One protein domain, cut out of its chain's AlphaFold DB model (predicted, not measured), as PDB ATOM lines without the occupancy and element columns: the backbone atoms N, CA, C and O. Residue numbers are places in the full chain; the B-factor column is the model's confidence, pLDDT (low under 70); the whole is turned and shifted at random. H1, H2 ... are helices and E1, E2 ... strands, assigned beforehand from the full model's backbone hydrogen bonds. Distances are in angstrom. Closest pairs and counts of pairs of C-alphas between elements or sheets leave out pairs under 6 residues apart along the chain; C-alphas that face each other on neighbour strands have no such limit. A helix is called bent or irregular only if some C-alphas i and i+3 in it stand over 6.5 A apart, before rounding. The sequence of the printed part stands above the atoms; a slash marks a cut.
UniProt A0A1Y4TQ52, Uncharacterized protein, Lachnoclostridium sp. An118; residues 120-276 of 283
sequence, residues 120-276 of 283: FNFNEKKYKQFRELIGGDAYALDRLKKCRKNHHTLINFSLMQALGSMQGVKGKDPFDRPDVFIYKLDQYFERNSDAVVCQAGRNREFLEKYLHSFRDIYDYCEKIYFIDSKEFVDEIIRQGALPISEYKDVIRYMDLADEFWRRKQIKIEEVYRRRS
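Overview. This is residues 120 to 276 of the 283 residues of an uncharacterized protein of Lachnoclostridium sp. An118 (UniProt A0A1Y4TQ52). One long helix, H8, runs along the body and sticks out of it with residues 269 to 276; a helical hairpin of H1 and H2 packs on its first half, and a cluster of crossed helices, H4, H6 and H7, lies on another side of it. Short H3 packs on the first residues of H4, while H5 lies at the far end of the body from the hairpin. The printed part has 157 residues with eight named helices and one named strand, in the order H1 H2 E1 H3 H4 H5 H6 H7 H8, and the class is mostly helix. It is compact, with a radius of gyration of the C-alphas of 16.1 A, and spans 48 by 41 by 26 A.

Arrangement. H1, residues 124 to 134, and H2, residues 138 to 150, are a helical hairpin: they touch at Ile 134 and Ala 140, C-alphas 6.6 A apart, at a shallow tilt of 19 degrees, opposite ways. E1, residues 157 to 161, pairs with no named strand. H4, residues 178 to 189, is the hub, touching three helices. Its residues 178 to 181 alone touch H3, residues 166 to 170; the closest C-alphas, of Lys 170 and Phe 181, are 5.3 A apart. H5, residues 201 to 211, touches no helix. H6, residues 217 to 225, touches H4 at a steep tilt of 42 degrees, opposite ways, closest at the C-alphas of Asp 186 and Ile 217, 5.4 A apart. H7, residues 230 to 240, touches H4 with 17 pairs of C-alphas within 8 A, closest at Val 180 and Gly 240, 3.8 A, at 72 degrees, only just about perpendicular. H8, residues 247 to 276, touches H1 with residues 247 to 250 alone, closest at the C-alphas of Ile 134 and Tyr 247, 4.5 A. It is close to H7 but not clearly touching; the closest C-alphas, of Ile 236 and Leu 256, are 7.2 A apart. Every O i to N i+4 pair is within hydrogen-bond range in H1, H2, H3, H4, H6, H7 and H8; in H5 it is 5 of 7.

Along the chain. H1 begins at C-alpha 124 (93.243, 95.562, 92.335). H2 is 19.0 A long and H4 16.3 A. H5 is irregular, with C-alphas 202 and 205 7.6 A apart. H8, 43.0 A long, runs from C-alpha 247 (81.917, 81.928, 90.694) to C-alpha 276 (75.840, 120.354, 72.470).

Size, cuts and confidence. The C-alphas farthest apart, of Ala 138 and Arg 202, are 48.3 A apart. The printed part has no cut. The link from H4 to H5 is long. The mean pLDDT of the printed part is 96.5, and no printed residue is under 70.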
ATOM      1  N   PHE A 120      80.557 100.621  90.735       98.25
ATOM      2  CA  PHE A 120      81.044  99.246  90.823       98.25
ATOM      3  C   PHE A 120      82.564  99.208  90.996       98.25
ATOM      4  O   PHE A 120      83.340  99.551  90.098       98.25
ATOM      5  N   ASN A 121      83.011  98.753  92.165       96.19
ATOM      6  CA  ASN A 121      84.421  98.789  92.530       96.19
ATOM      7  C   ASN A 121      85.150  97.486  92.145       96.19
ATOM      8  O   ASN A 121      85.013  96.460  92.808       96.19
ATOM      9  N   PHE A 122      85.971  97.554  91.094       97.44
ATOM     10  CA  PHE A 122      86.835  96.467  90.615       97.44
ATOM     11  C   PHE A 122      88.324  96.815  90.778       97.44
ATOM     12  O   PHE A 122      89.137  96.533  89.891       97.44
ATOM     13  N   ASN A 123      88.687  97.443  91.903       95.81
ATOM     14  CA  ASN A 123      90.081  97.749  92.229       95.81
ATOM     15  C   ASN A 123      90.961  96.488  92.290       95.81
ATOM     16  O   ASN A 123      90.472  95.357  92.304       95.81
ATOM     17  N   GLU A 124      92.281  96.673  92.367       96.44
ATOM     18  CA  GLU A 124      93.243  95.562  92.335       96.44
ATOM     19  C   GLU A 124      92.958  94.481  93.388       96.44
ATOM     20  O   GLU A 124      93.064  93.291  93.094       96.44
ATOM     21  N   LYS A 125      92.564  94.877  94.605       96.88
ATOM     22  CA  LYS A 125      92.250  93.934  95.686       96.88
ATOM     23  C   LYS A 125      91.028  93.085  95.330       96.88
ATOM     24  O   LYS A 125      91.104  91.860  95.381       96.88
ATOM     25  N   LYS A 126      89.931  93.723  94.923       96.69
ATOM     26  CA  LYS A 126      88.666  93.043  94.598       96.69
ATOM     27  C   LYS A 126      88.777  92.204  93.341       96.69
ATOM     28  O   LYS A 126      88.266  91.095  93.296       96.69
ATOM     29  N   TYR A 127      89.518  92.689  92.350       97.69
ATOM     30  CA  TYR A 127      89.835  91.927  91.150       97.69
ATOM     31  C   TYR A 127      90.532  90.601  91.487       97.69
ATOM     32  O   TYR A 127      90.161  89.568  90.936       97.69
ATOM     33  N   LYS A 128      91.510  90.600  92.407       97.81
ATOM     34  CA  LYS A 128      92.165  89.359  92.857       97.81
ATOM     35  C   LYS A 128      91.182  88.414  93.546       97.81
ATOM     36  O   LYS A 128      91.123  87.250  93.172       97.81
ATOM     37  N   GLN A 129      90.361  88.930  94.460       97.56
ATOM     38  CA  GLN A 129      89.360  88.129  95.174       97.56
ATOM     39  C   GLN A 129      88.320  87.513  94.223       97.56
ATOM     40  O   GLN A 129      88.032  86.322  94.299       97.56
ATOM     41  N   PHE A 130      87.795  88.288  93.270       98.19
ATOM     42  CA  PHE A 130      86.881  87.768  92.251       98.19
ATOM     43  C   PHE A 130      87.554  86.736  91.349       98.19
ATOM     44  O   PHE A 130      86.945  85.725  91.016       98.19
ATOM     45  N   ARG A 131      88.820  86.953  90.977       97.81
ATOM     46  CA  ARG A 131      89.592  85.990  90.188       97.81
ATOM     47  C   ARG A 131      89.775  84.660  90.924       97.81
ATOM     48  O   ARG A 131      89.683  83.618  90.284       97.81
ATOM     49  N   GLU A 132      90.020  84.693  92.231       97.31
ATOM     50  CA  GLU A 132      90.120  83.492  93.072       97.31
ATOM     51  C   GLU A 132      88.797  82.720  93.110       97.31
ATOM     52  O   GLU A 132      88.801  81.513  92.886       97.31
ATOM     53  N   LEU A 133      87.667  83.416  93.294       97.06
ATOM     54  CA  LEU A 133      86.332  82.805  93.261       97.06
ATOM     55  C   LEU A 133      85.984  82.210  91.891       97.06
ATOM     56  O   LEU A 133      85.334  81.171  91.821       97.06
ATOM     57  N   ILE A 134      86.402  82.866  90.806       97.75
ATOM     58  CA  ILE A 134      86.181  82.396  89.432       97.75
ATOM     59  C   ILE A 134      87.009  81.142  89.117       97.75
ATOM     60  O   ILE A 134      86.556  80.263  88.381       97.75
ATOM     61  N   GLY A 135      88.239  81.061  89.630       95.81
ATOM     62  CA  GLY A 135      89.162  79.983  89.302       95.81
ATOM     63  C   GLY A 135      89.571  79.994  87.823       95.81
ATOM     64  O   GLY A 135      90.132  80.972  87.326       95.81
ATOM     65  N   GLY A 136      89.340  78.876  87.128       93.56
ATOM     66  CA  GLY A 136      89.808  78.636  85.756       93.56
ATOM     67  C   GLY A 136      88.822  78.979  84.633       93.56
ATOM     68  O   GLY A 136      89.147  78.733  83.473       93.56
ATOM     69  N   ASP A 137      87.634  79.512  84.935       96.12
ATOM     70  CA  ASP A 137      86.613  79.785  83.914       96.12
ATOM     71  C   ASP A 137      87.032  80.943  82.987       96.12
ATOM     72  O   ASP A 137      87.068  82.115  83.371       96.12
ATOM     73  N   ALA A 138      87.374  80.614  81.739       95.38
ATOM     74  CA  ALA A 138      87.914  81.579  80.784       95.38
ATOM     75  C   ALA A 138      86.921  82.696  80.423       95.38
ATOM     76  O   ALA A 138      87.337  83.841  80.219       95.38
ATOM     77  N   TYR A 139      85.624  82.380  80.366       94.38
ATOM     78  CA  TYR A 139      84.576  83.342  80.037       94.38
ATOM     79  C   TYR A 139      84.419  84.375  81.159       94.38
ATOM     80  O   TYR A 139      84.482  85.583  80.914       94.38
ATOM     81  N   ALA A 140      84.308  83.921  82.406       96.69
ATOM     82  CA  ALA A 140      84.204  84.788  83.571       96.69
ATOM     83  C   ALA A 140      85.470  85.642  83.768       96.69
ATOM     84  O   ALA A 140      85.369  86.826  84.092       96.69
ATOM     85  N   LEU A 141      86.661  85.095  83.500       98.12
ATOM     86  CA  LEU A 141      87.914  85.857  83.560       98.12
ATOM     87  C   LEU A 141      88.000  86.963  82.495       98.12
ATOM     88  O   LEU A 141      88.511  88.048  82.789       98.12
ATOM     89  N   ASP A 142      87.527  86.720  81.268       97.19
ATOM     90  CA  ASP A 142      87.450  87.762  80.232       97.19
ATOM     91  C   ASP A 142      86.515  88.899  80.660       97.19
ATOM     92  O   ASP A 142      86.849  90.084  80.555       97.19
ATOM     93  N   ARG A 143      85.367  88.543  81.238       97.31
ATOM     94  CA  ARG A 143      84.416  89.520  81.764       97.31
ATOM     95  C   ARG A 143      84.972  90.331  82.919       97.31
ATOM     96  O   ARG A 143      84.871  91.557  82.893       97.31
ATOM     97  N   LEU A 144      85.656  89.690  83.860       98.31
ATOM     98  CA  LEU A 144      86.285  90.384  84.978       98.31
ATOM     99  C   LEU A 144      87.324  91.408  84.490       98.31
ATOM    100  O   LEU A 144      87.412  92.515  85.029       98.31
ATOM    101  N   LYS A 145      88.073  91.092  83.423       98.00
ATOM    102  CA  LYS A 145      88.989  92.051  82.780       98.00
ATOM    103  C   LYS A 145      88.248  93.254  82.194       98.00
ATOM    104  O   LYS A 145      88.763  94.367  82.293       98.00
ATOM    105  N   LYS A 146      87.069  93.063  81.594       97.19
ATOM    106  CA  LYS A 146      86.233  94.168  81.084       97.19
ATOM    107  C   LYS A 146      85.721  95.047  82.226       97.19
ATOM    108  O   LYS A 146      85.916  96.258  82.175       97.19
ATOM    109  N   CYS A 147      85.193  94.450  83.293       98.31
ATOM    110  CA  CYS A 147      84.726  95.197  84.462       98.31
ATOM    111  C   CYS A 147      85.854  96.012  85.116       98.31
ATOM    112  O   CYS A 147      85.678  97.192  85.418       98.31
ATOM    113  N   ARG A 148      87.056  95.433  85.237       97.75
ATOM    114  CA  ARG A 148      88.245  96.146  85.729       97.75
ATOM    115  C   ARG A 148      88.621  97.346  84.861       97.75
ATOM    116  O   ARG A 148      89.017  98.375  85.400       97.75
ATOM    117  N   LYS A 149      88.504  97.240  83.534       97.12
ATOM    118  CA  LYS A 149      88.771  98.371  82.627       97.12
ATOM    119  C   LYS A 149      87.792  99.526  82.845       97.12
ATOM    120  O   LYS A 149      88.204 100.673  82.714       97.12
ATOM    121  N   ASN A 150      86.549  99.234  83.230       96.88
ATOM    122  CA  ASN A 150      85.530 100.249  83.513       96.88
ATOM    123  C   ASN A 150      85.632 100.868  84.916       96.88
ATOM    124  O   ASN A 150      85.023 101.911  85.147       96.88
ATOM    125  N   HIS A 151      86.420 100.289  85.830       96.75
ATOM    126  CA  HIS A 151      86.465 100.677  87.244       96.75
ATOM    127  C   HIS A 151      86.637 102.187  87.485       96.75
ATOM    128  O   HIS A 151      85.877 102.767  88.253       96.75
ATOM    129  N   HIS A 152      87.586 102.830  86.802       97.12
ATOM    130  CA  HIS A 152      87.850 104.271  86.923       97.12
ATOM    131  C   HIS A 152      87.405 105.064  85.690       97.12
ATOM    132  O   HIS A 152      88.026 106.061  85.325       97.12
ATOM    133  N   THR A 153      86.378 104.591  84.988       98.19
ATOM    134  CA  THR A 153      85.832 105.309  83.832       98.19
ATOM    135  C   THR A 153      84.671 106.204  84.234       98.19
ATOM    136  O   THR A 153      83.953 105.888  85.179       98.19
ATOM    137  N   LEU A 154      84.468 107.299  83.497       98.31
ATOM    138  CA  LEU A 154      83.416 108.281  83.785       98.31
ATOM    139  C   LEU A 154      82.022 107.652  83.917       98.31
ATOM    140  O   LEU A 154      81.242 108.072  84.763       98.31
ATOM    141  N   ILE A 155      81.712 106.617  83.127       97.88
ATOM    142  CA  ILE A 155      80.407 105.948  83.208       97.88
ATOM    143  C   ILE A 155      80.173 105.241  84.549       97.88
ATOM    144  O   ILE A 155      79.037 105.132  85.003       97.88
ATOM    145  N   ASN A 156      81.240 104.786  85.207       98.56
ATOM    146  CA  ASN A 156      81.182 104.077  86.482       98.56
ATOM    147  C   ASN A 156      81.226 105.024  87.692       98.56
ATOM    148  O   ASN A 156      81.471 104.586  88.816       98.56
ATOM    149  N   PHE A 157      81.048 106.321  87.457       98.56
ATOM    150  CA  PHE A 157      81.112 107.342  88.484       98.56
ATOM    151  C   PHE A 157      79.777 108.057  88.654       98.56
ATOM    152  O   PHE A 157      79.156 108.475  87.673       98.56
ATOM    153  N   SER A 158      79.354 108.231  89.898       98.12
ATOM    154  CA  SER A 158      78.167 109.006  90.273       98.12
ATOM    155  C   SER A 158      78.503 109.951  91.416       98.12
ATOM    156  O   SER A 158      79.584 109.880  91.994       98.12
ATOM    157  N   LEU A 159      77.579 110.842  91.767       97.75
ATOM    158  CA  LEU A 159      77.715 111.653  92.973       97.75
ATOM    159  C   LEU A 159      77.059 110.974  94.175       97.75
ATOM    160  O   LEU A 159      75.992 110.377  94.065       97.75
ATOM    161  N   MET A 160      77.667 111.128  95.346       96.38
ATOM    162  CA  MET A 160      77.118 110.659  96.615       96.38
ATOM    163  C   MET A 160      77.239 111.742  97.690       96.38
ATOM    164  O   MET A 160      78.265 112.418  97.815       96.38
ATOM    165  N   GLN A 161      76.176 111.916  98.481       94.62
ATOM    166  CA  GLN A 161      76.157 112.842  99.614       94.62
ATOM    167  C   GLN A 161      77.191 112.384 100.656       94.62
ATOM    168  O   GLN A 161      77.112 111.275 101.179       94.62
ATOM    169  N   ALA A 162      78.187 113.223 100.950       94.62
ATOM    170  CA  ALA A 162      79.286 112.849 101.851       94.62
ATOM    171  C   ALA A 162      78.977 113.125 103.337       94.62
ATOM    172  O   ALA A 162      79.545 112.508 104.241       94.62
ATOM    173  N   LEU A 163      78.081 114.076 103.614       93.62
ATOM    174  CA  LEU A 163      77.568 114.317 104.966       93.62
ATOM    175  C   LEU A 163      76.674 113.141 105.394       93.62
ATOM    176  O   LEU A 163      75.676 112.875 104.740       93.62
ATOM    177  N   GLY A 164      77.045 112.443 106.472       92.62
ATOM    178  CA  GLY A 164      76.338 111.240 106.937       92.62
ATOM    179  C   GLY A 164      77.009 109.906 106.583       92.62
ATOM    180  O   GLY A 164      76.554 108.870 107.051       92.62
ATOM    181  N   SER A 165      78.133 109.919 105.852       92.31
ATOM    182  CA  SER A 165      78.974 108.734 105.596       92.31
ATOM    183  C   SER A 165      78.282 107.601 104.816       92.31
ATOM    184  O   SER A 165      78.461 106.420 105.126       92.31
ATOM    185  N   MET A 166      77.519 107.930 103.766       94.44
ATOM    186  CA  MET A 166      76.931 106.922 102.867       94.44
ATOM    187  C   MET A 166      78.011 106.038 102.216       94.44
ATOM    188  O   MET A 166      77.825 104.826 102.098       94.44
ATOM    189  N   GLN A 167      79.184 106.610 101.916       92.31
ATOM    190  CA  GLN A 167      80.357 105.874 101.430       92.31
ATOM    191  C   GLN A 167      80.805 104.805 102.435       92.31
ATOM    192  O   GLN A 167      81.147 103.692 102.049       92.31
ATOM    193  N   GLY A 168      80.744 105.103 103.737       93.25
ATOM    194  CA  GLY A 168      81.047 104.136 104.793       93.25
ATOM    195  C   GLY A 168      80.008 103.016 104.901       93.25
ATOM    196  O   GLY A 168      80.350 101.886 105.239       93.25
ATOM    197  N   VAL A 169      78.735 103.283 104.583       94.50
ATOM    198  CA  VAL A 169      77.689 102.244 104.524       94.50
ATOM    199  C   VAL A 169      77.929 101.288 103.362       94.50
ATOM    200  O   VAL A 169      77.855 100.071 103.561       94.50
ATOM    201  N   LYS A 170      78.236 101.828 102.177       95.44
ATOM    202  CA  LYS A 170      78.626 101.041 101.001       95.44
ATOM    203  C   LYS A 170      79.904 100.244 101.284       95.44
ATOM    204  O   LYS A 170      79.920  99.038 101.070       95.44
ATOM    205  N   GLY A 171      80.905 100.885 101.886       93.44
ATOM    206  CA  GLY A 171      82.206 100.296 102.221       93.44
ATOM    207  C   GLY A 171      82.218  99.227 103.320       93.44
ATOM    208  O   GLY A 171      83.249  98.614 103.579       93.44
ATOM    209  N   LYS A 172      81.089  98.996 104.005       93.31
ATOM    210  CA  LYS A 172      80.951  97.869 104.944       93.31
ATOM    211  C   LYS A 172      80.790  96.525 104.244       93.31
ATOM    212  O   LYS A 172      81.041  95.495 104.865       93.31
ATOM    213  N   ASP A 173      80.309  96.527 103.005       93.94
ATOM    214  CA  ASP A 173      80.331  95.327 102.183       93.94
ATOM    215  C   ASP A 173      81.786  95.038 101.758       93.94
ATOM    216  O   ASP A 173      82.455  95.958 101.288       93.94
ATOM    217  N   PRO A 174      82.300  93.798 101.874       92.06
ATOM    218  CA  PRO A 174      83.689  93.477 101.524       92.06
ATOM    219  C   PRO A 174      84.095  93.835 100.084       92.06
ATOM    220  O   PRO A 174      85.286  93.982  99.794       92.06
ATOM    221  N   PHE A 175      83.118  93.970  99.186       94.94
ATOM    222  CA  PHE A 175      83.303  94.282  97.777       94.94
ATOM    223  C   PHE A 175      82.822  95.705  97.408       94.94
ATOM    224  O   PHE A 175      82.928  96.096  96.245       94.94
ATOM    225  N   ASP A 176      82.420  96.544  98.373       95.00
ATOM    226  CA  ASP A 176      81.745  97.851  98.205       95.00
ATOM    227  C   ASP A 176      80.626  97.821  97.150       95.00
ATOM    228  O   ASP A 176      80.534  98.707  96.291       95.00
ATOM    229  N   ARG A 177      79.813  96.768  97.183       97.19
ATOM    230  CA  ARG A 177      78.759  96.500  96.205       97.19
ATOM    231  C   ARG A 177      77.688  97.602  96.147       97.19
ATOM    232  O   ARG A 177      77.009  97.835  97.154       97.19
ATOM    233  N   PRO A 178      77.485  98.269  94.991       97.62
ATOM    234  CA  PRO A 178      76.440  99.283  94.844       97.62
ATOM    235  C   PRO A 178      75.034  98.679  94.921       97.62
ATOM    236  O   PRO A 178      74.128  99.325  95.431       97.62
ATOM    237  N   ASP A 179      74.847  97.435  94.489       98.56
ATOM    238  CA  ASP A 179      73.577  96.713  94.568       98.56
ATOM    239  C   ASP A 179      73.180  96.403  96.017       98.56
ATOM    240  O   ASP A 179      72.048  96.664  96.414       98.56
ATOM    241  N   VAL A 180      74.132  95.976  96.858       98.50
ATOM    242  CA  VAL A 180      73.913  95.830  98.314       98.50
ATOM    243  C   VAL A 180      73.565  97.177  98.955       98.50
ATOM    244  O   VAL A 180      72.744  97.251  99.870       98.50
ATOM    245  N   PHE A 181      74.203  98.257  98.503       98.25
ATOM    246  CA  PHE A 181      73.918  99.598  98.995       98.25
ATOM    247  C   PHE A 181      72.514 100.083  98.600       98.25
ATOM    248  O   PHE A 181      71.784 100.570  99.463       98.25
ATOM    249  N   ILE A 182      72.113  99.889  97.341       98.62
ATOM    250  CA  ILE A 182      70.774 100.214  96.829       98.62
ATOM    251  C   ILE A 182      69.704  99.383  97.543       98.62
ATOM    252  O   ILE A 182      68.708  99.950  97.976       98.62
ATOM    253  N   TYR A 183      69.945  98.089  97.781       98.62
ATOM    254  CA  TYR A 183      69.074  97.260  98.619       98.62
ATOM    255  C   TYR A 183      68.887  97.863 100.021       98.62
ATOM    256  O   TYR A 183      67.769  97.993 100.501       98.62
ATOM    257  N   LYS A 184      69.959  98.313 100.688       98.25
ATOM    258  CA  LYS A 184      69.832  98.954 102.011       98.25
ATOM    259  C   LYS A 184      69.066 100.281 101.958       98.25
ATOM    260  O   LYS A 184      68.371 100.598 102.921       98.25
ATOM    261  N   LEU A 185      69.213 101.058 100.883       98.38
ATOM    262  CA  LEU A 185      68.442 102.288 100.682       98.38
ATOM    263  C   LEU A 185      66.956 101.986 100.481       98.38
ATOM    264  O   LEU A 185      66.133 102.642 101.107       98.38
ATOM    265  N   ASP A 186      66.621 100.980  99.675       98.62
ATOM    266  CA  ASP A 186      65.251 100.491  99.503       98.62
ATOM    267  C   ASP A 186      64.615 100.128 100.852       98.62
ATOM    268  O   ASP A 186      63.578 100.672 101.225       98.62
ATOM    269  N   GLN A 187      65.315  99.331 101.665       98.44
ATOM    270  CA  GLN A 187      64.844  98.980 103.008       98.44
ATOM    271  C   GLN A 187      64.640 100.202 103.918       98.44
ATOM    272  O   GLN A 187      63.787 100.166 104.803       98.44
ATOM    273  N   TYR A 188      65.398 101.281 103.720       98.19
ATOM    274  CA  TYR A 188      65.186 102.536 104.441       98.19
ATOM    275  C   TYR A 188      63.950 103.292 103.941       98.19
ATOM    276  O   TYR A 188      63.131 103.715 104.758       98.19
ATOM    277  N   PHE A 189      63.774 103.427 102.623       98.06
ATOM    278  CA  PHE A 189      62.602 104.090 102.039       98.06
ATOM    279  C   PHE A 189      61.292 103.380 102.407       98.06
ATOM    280  O   PHE A 189      60.317 104.044 102.760       98.06
ATOM    281  N   GLU A 190      61.306 102.047 102.451       97.25
ATOM    282  CA  GLU A 190      60.180 101.212 102.891       97.25
ATOM    283  C   GLU A 190      60.009 101.163 104.423       97.25
ATOM    284  O   GLU A 190      59.132 100.471 104.936       97.25
ATOM    285  N   ARG A 191      60.826 101.910 105.183       94.44
ATOM    286  CA  ARG A 191      60.808 101.976 106.660       94.44
ATOM    287  C   ARG A 191      61.055 100.633 107.354       94.44
ATOM    288  O   ARG A 191      60.672 100.442 108.508       94.44
ATOM    289  N   ASN A 192      61.741  99.725 106.671       92.56
ATOM    290  CA  ASN A 192      62.109  98.407 107.180       92.56
ATOM    291  C   ASN A 192      63.466  98.414 107.901       92.56
ATOM    292  O   ASN A 192      63.737  97.528 108.713       92.56
ATOM    293  N   SER A 193      64.351  99.381 107.616       95.75
ATOM    294  CA  SER A 193      65.689  99.426 108.220       95.75
ATOM    295  C   SER A 193      66.333 100.813 108.251       95.75
ATOM    296  O   SER A 193      66.405 101.505 107.245       95.75
ATOM    297  N   ASP A 194      66.976 101.142 109.373       95.31
ATOM    298  CA  ASP A 194      67.803 102.349 109.537       95.31
ATOM    299  C   ASP A 194      69.284 102.145 109.169       95.31
ATOM    300  O   ASP A 194      70.126 103.017 109.411       95.31
ATOM    301  N   ALA A 195      69.654 100.995 108.597       93.31
ATOM    302  CA  ALA A 195      71.055 100.610 108.399       93.31
ATOM    303  C   ALA A 195      71.897 101.658 107.638       93.31
ATOM    304  O   ALA A 195      73.102 101.776 107.889       93.31
ATOM    305  N   VAL A 196      71.272 102.426 106.737       95.56
ATOM    306  CA  VAL A 196      71.926 103.488 105.954       95.56
ATOM    307  C   VAL A 196      72.183 104.770 106.745       95.56
ATOM    308  O   VAL A 196      73.118 105.495 106.421       95.56
ATOM    309  N   VAL A 197      71.424 105.032 107.814       96.12
ATOM    310  CA  VAL A 197      71.569 106.241 108.643       96.12
ATOM    311  C   VAL A 197      72.240 105.984 109.992       96.12
ATOM    312  O   VAL A 197      72.762 106.915 110.609       96.12
ATOM    313  N   CYS A 198      72.334 104.725 110.432       90.56
ATOM    314  CA  CYS A 198      72.943 104.348 111.715       90.56
ATOM    315  C   CYS A 198      74.383 104.858 111.908       90.56
ATOM    316  O   CYS A 198      74.798 105.127 113.032       90.56
ATOM    317  N   GLN A 199      75.162 104.998 110.832       87.50
ATOM    318  CA  GLN A 199      76.566 105.434 110.910       87.50
ATOM    319  C   GLN A 199      76.761 106.949 110.845       87.50
ATOM    320  O   GLN A 199      77.882 107.428 111.021       87.50
ATOM    321  N   ALA A 200      75.700 107.712 110.603       92.38
ATOM    322  CA  ALA A 200      75.807 109.152 110.433       92.38
ATOM    323  C   ALA A 200      76.141 109.882 111.748       92.38
ATOM    324  O   ALA A 200      76.628 111.017 111.717       92.38
ATOM    325  N   GLY A 201      75.922 109.242 112.905       91.31
ATOM    326  CA  GLY A 201      76.196 109.819 114.221       91.31
ATOM    327  C   GLY A 201      75.470 111.153 114.399       91.31
ATOM    328  O   GLY A 201      74.269 111.249 114.164       91.31
ATOM    329  N   ARG A 202      76.211 112.214 114.744       91.69
ATOM    330  CA  ARG A 202      75.659 113.579 114.873       91.69
ATOM    331  C   ARG A 202      75.105 114.153 113.562       91.69
ATOM    332  O   ARG A 202      74.365 115.123 113.603       91.69
ATOM    333  N   ASN A 203      75.445 113.561 112.417       93.94
ATOM    334  CA  ASN A 203      74.962 113.991 111.105       93.94
ATOM    335  C   ASN A 203      73.701 113.236 110.651       93.94
ATOM    336  O   ASN A 203      73.309 113.379 109.495       93.94
ATOM    337  N   ARG A 204      73.092 112.405 111.513       95.62
ATOM    338  CA  ARG A 204      71.935 111.568 111.157       95.62
ATOM    339  C   ARG A 204      70.770 112.381 110.605       95.62
ATOM    340  O   ARG A 204      70.344 112.102 109.495       95.62
ATOM    341  N   GLU A 205      70.340 113.418 111.316       95.19
ATOM    342  CA  GLU A 205      69.225 114.273 110.885       95.19
ATOM    343  C   GLU A 205      69.472 114.893 109.499       95.19
ATOM    344  O   GLU A 205      68.579 114.950 108.657       95.19
ATOM    345  N   PHE A 206      70.712 115.307 109.217       94.44
ATOM    346  CA  PHE A 206      71.079 115.861 107.913       94.44
ATOM    347  C   PHE A 206      70.991 114.814 106.799       94.44
ATOM    348  O   PHE A 206      70.528 115.111 105.698       94.44
ATOM    349  N   LEU A 207      71.421 113.582 107.080       96.19
ATOM    350  CA  LEU A 207      71.312 112.484 106.126       96.19
ATOM    351  C   LEU A 207      69.850 112.080 105.896       96.19
ATOM    352  O   LEU A 207      69.454 111.887 104.752       96.19
ATOM    353  N   GLU A 208      69.038 112.002 106.947       97.00
ATOM    354  CA  GLU A 208      67.603 111.714 106.833       97.00
ATOM    355  C   GLU A 208      66.898 112.796 106.010       97.00
ATOM    356  O   GLU A 208      66.167 112.477 105.077       97.00
ATOM    357  N   LYS A 209      67.183 114.080 106.269       96.00
ATOM    358  CA  LYS A 209      66.654 115.195 105.470       96.00
ATOM    359  C   LYS A 209      67.047 115.090 103.997       96.00
ATOM    360  O   LYS A 209      66.222 115.362 103.127       96.00
ATOM    361  N   TYR A 210      68.289 114.696 103.715       95.81
ATOM    362  CA  TYR A 210      68.741 114.434 102.352       95.81
ATOM    363  C   TYR A 210      67.959 113.281 101.709       95.81
ATOM    364  O   TYR A 210      67.424 113.447 100.615       95.81
ATOM    365  N   LEU A 211      67.842 112.135 102.381       97.25
ATOM    366  CA  LEU A 211      67.130 110.971 101.846       97.25
ATOM    367  C   LEU A 211      65.630 111.251 101.660       97.25
ATOM    368  O   LEU A 211      65.071 110.865 100.642       97.25
ATOM    369  N   HIS A 212      64.999 112.013 102.557       96.31
ATOM    370  CA  HIS A 212      63.600 112.447 102.430       96.31
ATOM    371  C   HIS A 212      63.353 113.468 101.308       96.31
ATOM    372  O   HIS A 212      62.201 113.773 101.009       96.31
ATOM    373  N   SER A 213      64.405 114.007 100.676       95.31
ATOM    374  CA  SER A 213      64.250 114.812  99.455       95.31
ATOM    375  C   SER A 213      63.962 113.965  98.207       95.31
ATOM    376  O   SER A 213      63.579 114.508  97.168       95.31
ATOM    377  N   PHE A 214      64.115 112.642  98.313       97.19
ATOM    378  CA  PHE A 214      63.730 111.675  97.290       97.19
ATOM    379  C   PHE A 214      62.378 111.058  97.637       97.19
ATOM    380  O   PHE A 214      62.073 110.827  98.808       97.19
ATOM    381  N   ARG A 215      61.565 110.777  96.613       97.44
ATOM    382  CA  ARG A 215      60.240 110.166  96.807       97.44
ATOM    383  C   ARG A 215      60.340 108.719  97.294       97.44
ATOM    384  O   ARG A 215      59.594 108.320  98.179       97.44
ATOM    385  N   ASP A 216      61.213 107.947  96.661       98.38
ATOM    386  CA  ASP A 216      61.387 106.507  96.836       98.38
ATOM    387  C   ASP A 216      62.760 106.085  96.274       98.38
ATOM    388  O   ASP A 216      63.530 106.919  95.774       98.38
ATOM    389  N   ILE A 217      63.074 104.787  96.333       98.62
ATOM    390  CA  ILE A 217      64.326 104.253  95.780       98.62
ATOM    391  C   ILE A 217      64.454 104.487  94.268       98.62
ATOM    392  O   ILE A 217      65.552 104.753  93.779       98.62
ATOM    393  N   TYR A 218      63.346 104.452  93.525       98.75
ATOM    394  CA  TYR A 218      63.350 104.663  92.078       98.75
ATOM    395  C   TYR A 218      63.730 106.104  91.726       98.75
ATOM    396  O   TYR A 218      64.560 106.322  90.848       98.75
ATOM    397  N   ASP A 219      63.184 107.082  92.452       98.31
ATOM    398  CA  ASP A 219      63.530 108.498  92.318       98.31
ATOM    399  C   ASP A 219      65.006 108.751  92.672       98.31
ATOM    400  O   ASP A 219      65.695 109.500  91.976       98.31
ATOM    401  N   TYR A 220      65.530 108.076  93.704       98.31
ATOM    402  CA  TYR A 220      66.961 108.121  94.021       98.31
ATOM    403  C   TYR A 220      67.814 107.555  92.874       98.31
ATOM    404  O   TYR A 220      68.748 108.215  92.413       98.31
ATOM    405  N   CYS A 221      67.486 106.360  92.375       98.69
ATOM    406  CA  CYS A 221      68.209 105.715  91.278       98.69
ATOM    407  C   CYS A 221      68.150 106.517  89.970       98.69
ATOM    408  O   CYS A 221      69.161 106.627  89.272       98.69
ATOM    409  N   GLU A 222      67.019 107.144  89.660       98.06
ATOM    410  CA  GLU A 222      66.880 108.000  88.484       98.06
ATOM    411  C   GLU A 222      67.746 109.262  88.607       98.06
ATOM    412  O   GLU A 222      68.486 109.615  87.680       98.06
ATOM    413  N   LYS A 223      67.675 109.951  89.751       97.19
ATOM    414  CA  LYS A 223      68.370 111.230  89.957       97.19
ATOM    415  C   LYS A 223      69.874 111.065  90.131       97.19
ATOM    416  O   LYS A 223      70.624 111.890  89.609       97.19
ATOM    417  N   ILE A 224      70.307 110.029  90.850       97.75
ATOM    418  CA  ILE A 224      71.715 109.799  91.183       97.75
ATOM    419  C   ILE A 224      72.395 108.907  90.150       97.75
ATOM    420  O   ILE A 224      73.461 109.268  89.660       97.75
ATOM    421  N   TYR A 225      71.788 107.783  89.777       98.25
ATOM    422  CA  TYR A 225      72.429 106.778  88.922       98.25
ATOM    423  C   TYR A 225      71.989 106.833  87.455       98.25
ATOM    424  O   TYR A 225      72.561 106.123  86.629       98.25
ATOM    425  N   PHE A 226      71.023 107.692  87.107       97.94
ATOM    426  CA  PHE A 226      70.402 107.751  85.777       97.94
ATOM    427  C   PHE A 226      69.770 106.414  85.361       97.94
ATOM    428  O   PHE A 226      69.793 106.045  84.186       97.94
ATOM    429  N   ILE A 227      69.202 105.693  86.331       98.44
ATOM    430  CA  ILE A 227      68.476 104.442  86.117       98.44
ATOM    431  C   ILE A 227      66.989 104.685  86.390       98.44
ATOM    432  O   ILE A 227      66.582 104.786  87.540       98.44
ATOM    433  N   ASP A 228      66.189 104.783  85.329       96.50
ATOM    434  CA  ASP A 228      64.756 105.116  85.379       96.50
ATOM    435  C   ASP A 228      63.820 103.911  85.157       96.50
ATOM    436  O   ASP A 228      62.611 104.011  85.350       96.50
ATOM    437  N   SER A 229      64.358 102.752  84.765       98.12
ATOM    438  CA  SER A 229      63.581 101.513  84.630       98.12
ATOM    439  C   SER A 229      63.369 100.875  85.994       98.12
ATOM    440  O   SER A 229      64.315 100.357  86.591       98.12
ATOM    441  N   LYS A 230      62.115 100.871  86.452       98.38
ATOM    442  CA  LYS A 230      61.717 100.255  87.722       98.38
ATOM    443  C   LYS A 230      62.090  98.781  87.788       98.38
ATOM    444  O   LYS A 230      62.697  98.365  88.760       98.38
ATOM    445  N   GLU A 231      61.857  98.038  86.711       98.62
ATOM    446  CA  GLU A 231      62.151  96.604  86.633       98.62
ATOM    447  C   GLU A 231      63.646  96.325  86.830       98.62
ATOM    448  O   GLU A 231      64.032  95.324  87.429       98.62
ATOM    449  N   PHE A 232      64.508  97.215  86.331       98.81
ATOM    450  CA  PHE A 232      65.944  97.076  86.535       98.81
ATOM    451  C   PHE A 232      66.378  97.512  87.939       98.81
ATOM    452  O   PHE A 232      67.279  96.898  88.501       98.81
ATOM    453  N   VAL A 233      65.731  98.520  88.535       98.88
ATOM    454  CA  VAL A 233      65.943  98.864  89.952       98.88
ATOM    455  C   VAL A 233      65.537  97.697  90.856       98.88
ATOM    456  O   VAL A 233      66.319  97.318  91.725       98.88
ATOM    457  N   ASP A 234      64.394  97.060  90.593       98.81
ATOM    458  CA  ASP A 234      63.935  95.866  91.314       98.81
ATOM    459  C   ASP A 234      64.956  94.726  91.206       98.81
ATOM    460  O   ASP A 234      65.267  94.059  92.194       98.81
ATOM    461  N   GLU A 235      65.538  94.529  90.020       98.81
ATOM    462  CA  GLU A 235      66.594  93.538  89.815       98.81
ATOM    463  C   GLU A 235      67.871  93.873  90.601       98.81
ATOM    464  O   GLU A 235      68.452  92.979  91.220       98.81
ATOM    465  N   ILE A 236      68.293  95.144  90.643       98.81
ATOM    466  CA  ILE A 236      69.430  95.582  91.470       98.81
ATOM    467  C   ILE A 236      69.157  95.281  92.950       98.81
ATOM    468  O   ILE A 236      70.013  94.702  93.620       98.81
ATOM    469  N   ILE A 237      67.971  95.633  93.455       98.88
ATOM    470  CA  ILE A 237      67.562  95.397  94.851       98.88
ATOM    471  C   ILE A 237      67.580  93.894  95.157       98.88
ATOM    472  O   ILE A 237      68.195  93.461  96.136       98.88
ATOM    473  N   ARG A 238      66.976  93.082  94.280       98.69
ATOM    474  CA  ARG A 238      66.928  91.621  94.412       98.69
ATOM    475  C   ARG A 238      68.327  91.007  94.444       98.69
ATOM    476  O   ARG A 238      68.588  90.133  95.268       98.69
ATOM    477  N   GLN A 239      69.233  91.445  93.568       98.38
ATOM    478  CA  GLN A 239      70.614  90.958  93.556       98.38
ATOM    479  C   GLN A 239      71.432  91.446  94.759       98.38
ATOM    480  O   GLN A 239      72.256  90.689  95.278       98.38
ATOM    481  N   GLY A 240      71.169  92.663  95.239       98.12
ATOM    482  CA  GLY A 240      71.797  93.239  96.428       98.12
ATOM    483  C   GLY A 240      71.498  92.472  97.716       98.12
ATOM    484  O   GLY A 240      72.313  92.483  98.638       98.12
ATOM    485  N   ALA A 241      70.380  91.745  97.766       97.69
ATOM    486  CA  ALA A 241      70.050  90.844  98.870       97.69
ATOM    487  C   ALA A 241      70.838  89.515  98.843       97.69
ATOM    488  O   ALA A 241      70.851  88.786  99.836       97.69
ATOM    489  N   LEU A 242      71.493  89.177  97.726       97.56
ATOM    490  CA  LEU A 242      72.211  87.911  97.546       97.56
ATOM    491  C   LEU A 242      73.714  88.071  97.837       97.56
ATOM    492  O   LEU A 242      74.321  89.055  97.401       97.56
ATOM    493  N   PRO A 243      74.364  87.103  98.510       96.88
ATOM    494  CA  PRO A 243      75.805  87.143  98.755       96.88
ATOM    495  C   PRO A 243      76.619  86.880  97.476       96.88
ATOM    496  O   PRO A 243      76.090  86.427  96.462       96.88
ATOM    497  N   ILE A 244      77.928  87.144  97.544       97.12
ATOM    498  CA  ILE A 244      78.912  86.613  96.592       97.12
ATOM    499  C   ILE A 244      79.747  85.571  97.329       97.12
ATOM    500  O   ILE A 244      80.528  85.918  98.214       97.12
ATOM    501  N   SER A 245      79.557  84.304  96.972       93.94
ATOM    502  CA  SER A 245      80.197  83.153  97.619       93.94
ATOM    503  C   SER A 245      80.836  82.173  96.634       93.94
ATOM    504  O   SER A 245      81.790  81.489  96.994       93.94
ATOM    505  N   GLU A 246      80.365  82.141  95.386       93.00
ATOM    506  CA  GLU A 246      80.883  81.266  94.334       93.00
ATOM    507  C   GLU A 246      81.025  81.989  92.987       93.00
ATOM    508  O   GLU A 246      80.567  83.120  92.802       93.00
ATOM    509  N   TYR A 247      81.646  81.329  92.005       94.56
ATOM    510  CA  TYR A 247      81.917  81.928  90.694       94.56
ATOM    511  C   TYR A 247      80.653  82.433  89.974       94.56
ATOM    512  O   TYR A 247      80.698  83.472  89.314       94.56
ATOM    513  N   LYS A 248      79.511  81.742  90.123       96.00
ATOM    514  CA  LYS A 248      78.231  82.149  89.518       96.00
ATOM    515  C   LYS A 248      77.729  83.476  90.077       96.00
ATOM    516  O   LYS A 248      77.172  84.274  89.327       96.00
ATOM    517  N   ASP A 249      77.968  83.738  91.362       97.31
ATOM    518  CA  ASP A 249      77.622  85.018  91.976       97.31
ATOM    519  C   ASP A 249      78.472  86.155  91.403       97.31
ATOM    520  O   ASP A 249      77.967  87.254  91.174       97.31
ATOM    521  N   VAL A 250      79.752  85.885  91.125       97.88
ATOM    522  CA  VAL A 250      80.646  86.860  90.486       97.88
ATOM    523  C   VAL A 250      80.176  87.167  89.064       97.88
ATOM    524  O   VAL A 250      80.127  88.333  88.685       97.88
ATOM    525  N   ILE A 251      79.785  86.149  88.287       97.94
ATOM    526  CA  ILE A 251      79.212  86.344  86.944       97.94
ATOM    527  C   ILE A 251      77.948  87.203  87.025       97.94
ATOM    528  O   ILE A 251      77.879  88.223  86.343       97.94
ATOM    529  N   ARG A 252      77.015  86.856  87.921       97.94
ATOM    530  CA  ARG A 252      75.786  87.625  88.161       97.94
ATOM    531  C   ARG A 252      76.086  89.097  88.478       97.94
ATOM    532  O   ARG A 252      75.480  89.985  87.890       97.94
ATOM    533  N   TYR A 253      77.059  89.363  89.350       98.56
ATOM    534  CA  TYR A 253      77.466  90.728  89.694       98.56
ATOM    535  C   TYR A 253      78.094  91.482  88.508       98.56
ATOM    536  O   TYR A 253      77.824  92.666  88.305       98.56
ATOM    537  N   MET A 254      78.902  90.804  87.684       98.56
ATOM    538  CA  MET A 254      79.464  91.387  86.459       98.56
ATOM    539  C   MET A 254      78.395  91.651  85.386       98.56
ATOM    540  O   MET A 254      78.536  92.611  84.631       98.56
ATOM    541  N   ASP A 255      77.345  90.826  85.308       98.31
ATOM    542  CA  ASP A 255      76.167  91.057  84.456       98.31
ATOM    543  C   ASP A 255      75.417  92.308  84.877       98.31
ATOM    544  O   ASP A 255      75.112  93.158  84.041       98.31
ATOM    545  N   LEU A 256      75.196  92.457  86.183       98.69
ATOM    546  CA  LEU A 256      74.547  93.637  86.725       98.69
ATOM    547  C   LEU A 256      75.350  94.913  86.437       98.69
ATOM    548  O   LEU A 256      74.769  95.913  86.023       98.69
ATOM    549  N   ALA A 257      76.676  94.868  86.607       98.62
ATOM    550  CA  ALA A 257      77.558  95.998  86.318       98.62
ATOM    551  C   ALA A 257      77.504  96.419  84.838       98.62
ATOM    552  O   ALA A 257      77.381  97.606  84.534       98.62
ATOM    553  N   ASP A 258      77.568  95.450  83.918       98.50
ATOM    554  CA  ASP A 258      77.535  95.708  82.474       98.50
ATOM    555  C   ASP A 258      76.209  96.350  82.039       98.50
ATOM    556  O   ASP A 258      76.200  97.395  81.381       98.50
ATOM    557  N   GLU A 259      75.083  95.788  82.489       98.62
ATOM    558  CA  GLU A 259      73.755  96.322  82.178       98.62
ATOM    559  C   GLU A 259      73.530  97.706  82.807       98.62
ATOM    560  O   GLU A 259      72.968  98.599  82.161       98.62
ATOM    561  N   PHE A 260      74.023  97.922  84.031       98.81
ATOM    562  CA  PHE A 260      73.975  99.222  84.699       98.81
ATOM    563  C   PHE A 260      74.705 100.291  83.881       98.81
ATOM    564  O   PHE A 260      74.124 101.335  83.569       98.81
ATOM    565  N   TRP A 261      75.950 100.026  83.472       98.62
ATOM    566  CA  TRP A 261      76.723 100.975  82.669       98.62
ATOM    567  C   TRP A 261      76.080 101.238  81.311       98.62
ATOM    568  O   TRP A 261      76.021 102.392  80.889       98.62
ATOM    569  N   ARG A 262      75.546 100.206  80.647       98.12
ATOM    570  CA  ARG A 262      74.868 100.352  79.353       98.12
ATOM    571  C   ARG A 262      73.650 101.271  79.451       98.12
ATOM    572  O   ARG A 262      73.487 102.168  78.621       98.12
ATOM    573  N   ARG A 263      72.804 101.078  80.468       98.25
ATOM    574  CA  ARG A 263      71.610 101.914  80.696       98.25
ATOM    575  C   ARG A 263      71.978 103.347  81.045       98.25
ATOM    576  O   ARG A 263      71.465 104.280  80.424       98.25
ATOM    577  N   LYS A 264      72.923 103.521  81.969       98.25
ATOM    578  CA  LYS A 264      73.436 104.837  82.354       98.25
ATOM    579  C   LYS A 264      74.050 105.571  81.158       98.25
ATOM    580  O   LYS A 264      73.840 106.773  81.001       98.25
ATOM    581  N   GLN A 265      74.743 104.855  80.268       97.50
ATOM    582  CA  GLN A 265      75.408 105.447  79.108       97.50
ATOM    583  C   GLN A 265      74.397 106.050  78.136       97.50
ATOM    584  O   GLN A 265      74.607 107.173  77.685       97.50
ATOM    585  N   ILE A 266      73.283 105.360  77.872       96.88
ATOM    586  CA  ILE A 266      72.200 105.872  77.016       96.88
ATOM    587  C   ILE A 266      71.691 107.221  77.546       96.88
ATOM    588  O   ILE A 266      71.617 108.201  76.798       96.88
ATOM    589  N   LYS A 267      71.413 107.308  78.853       96.69
ATOM    590  CA  LYS A 267      70.922 108.544  79.486       96.69
ATOM    591  C   LYS A 267      71.956 109.662  79.477       96.69
ATOM    592  O   LYS A 267      71.625 110.814  79.196       96.69
ATOM    593  N   ILE A 268      73.217 109.340  79.744       96.25
ATOM    594  CA  ILE A 268      74.309 110.314  79.700       96.25
ATOM    595  C   ILE A 268      74.506 110.841  78.273       96.25
ATOM    596  O   ILE A 268      74.602 112.053  78.080       96.25
ATOM    597  N   GLU A 269      74.492 109.976  77.259       96.06
ATOM    598  CA  GLU A 269      74.592 110.376  75.850       96.06
ATOM    599  C   GLU A 269      73.477 111.349  75.442       96.06
ATOM    600  O   GLU A 269      73.735 112.316  74.721       96.06
ATOM    601  N   GLU A 270      72.251 111.146  75.930       94.81
ATOM    602  CA  GLU A 270      71.138 112.082  75.730       94.81
ATOM    603  C   GLU A 270      71.382 113.449  76.376       94.81
ATOM    604  O   GLU A 270      71.021 114.479  75.798       94.81
ATOM    605  N   VAL A 271      71.983 113.490  77.568       95.00
ATOM    606  CA  VAL A 271      72.327 114.756  78.233       95.00
ATOM    607  C   VAL A 271      73.406 115.501  77.450       95.00
ATOM    608  O   VAL A 271      73.211 116.675  77.123       95.00
ATOM    609  N   TYR A 272      74.493 114.821  77.074       95.00
ATOM    610  CA  TYR A 272      75.570 115.418  76.278       95.00
ATOM    611  C   TYR A 272      75.054 115.958  74.939       95.00
ATOM    612  O   TYR A 272      75.334 117.105  74.588       95.00
ATOM    613  N   ARG A 273      74.222 115.185  74.229       93.81
ATOM    614  CA  ARG A 273      73.607 115.604  72.959       93.81
ATOM    615  C   ARG A 273      72.797 116.892  73.098       93.81
ATOM    616  O   ARG A 273      72.980 117.815  72.305       93.81
ATOM    617  N   ARG A 274      71.928 116.973  74.115       91.56
ATOM    618  CA  ARG A 274      71.102 118.167  74.372       91.56
ATOM    619  C   ARG A 274      71.954 119.397  74.678       91.56
ATOM    620  O   ARG A 274      71.666 120.476  74.166       91.56
ATOM    621  N   ARG A 275      73.017 119.240  75.471       88.12
ATOM    622  CA  ARG A 275      73.932 120.339  75.817       88.12
ATOM    623  C   ARG A 275      74.694 120.855  74.594       88.12
ATOM    624  O   ARG A 275      74.765 122.066  74.413       88.12
ATOM    625  N   SER A 276      75.170 119.964  73.721       85.44
ATOM    626  CA  SER A 276      75.840 120.354  72.470       85.44
ATOM    627  C   SER A 276      74.914 121.078  71.485       85.44
ATOM    628  O   SER A 276      75.350 121.986  70.783       85.44
TER     629      SER A 276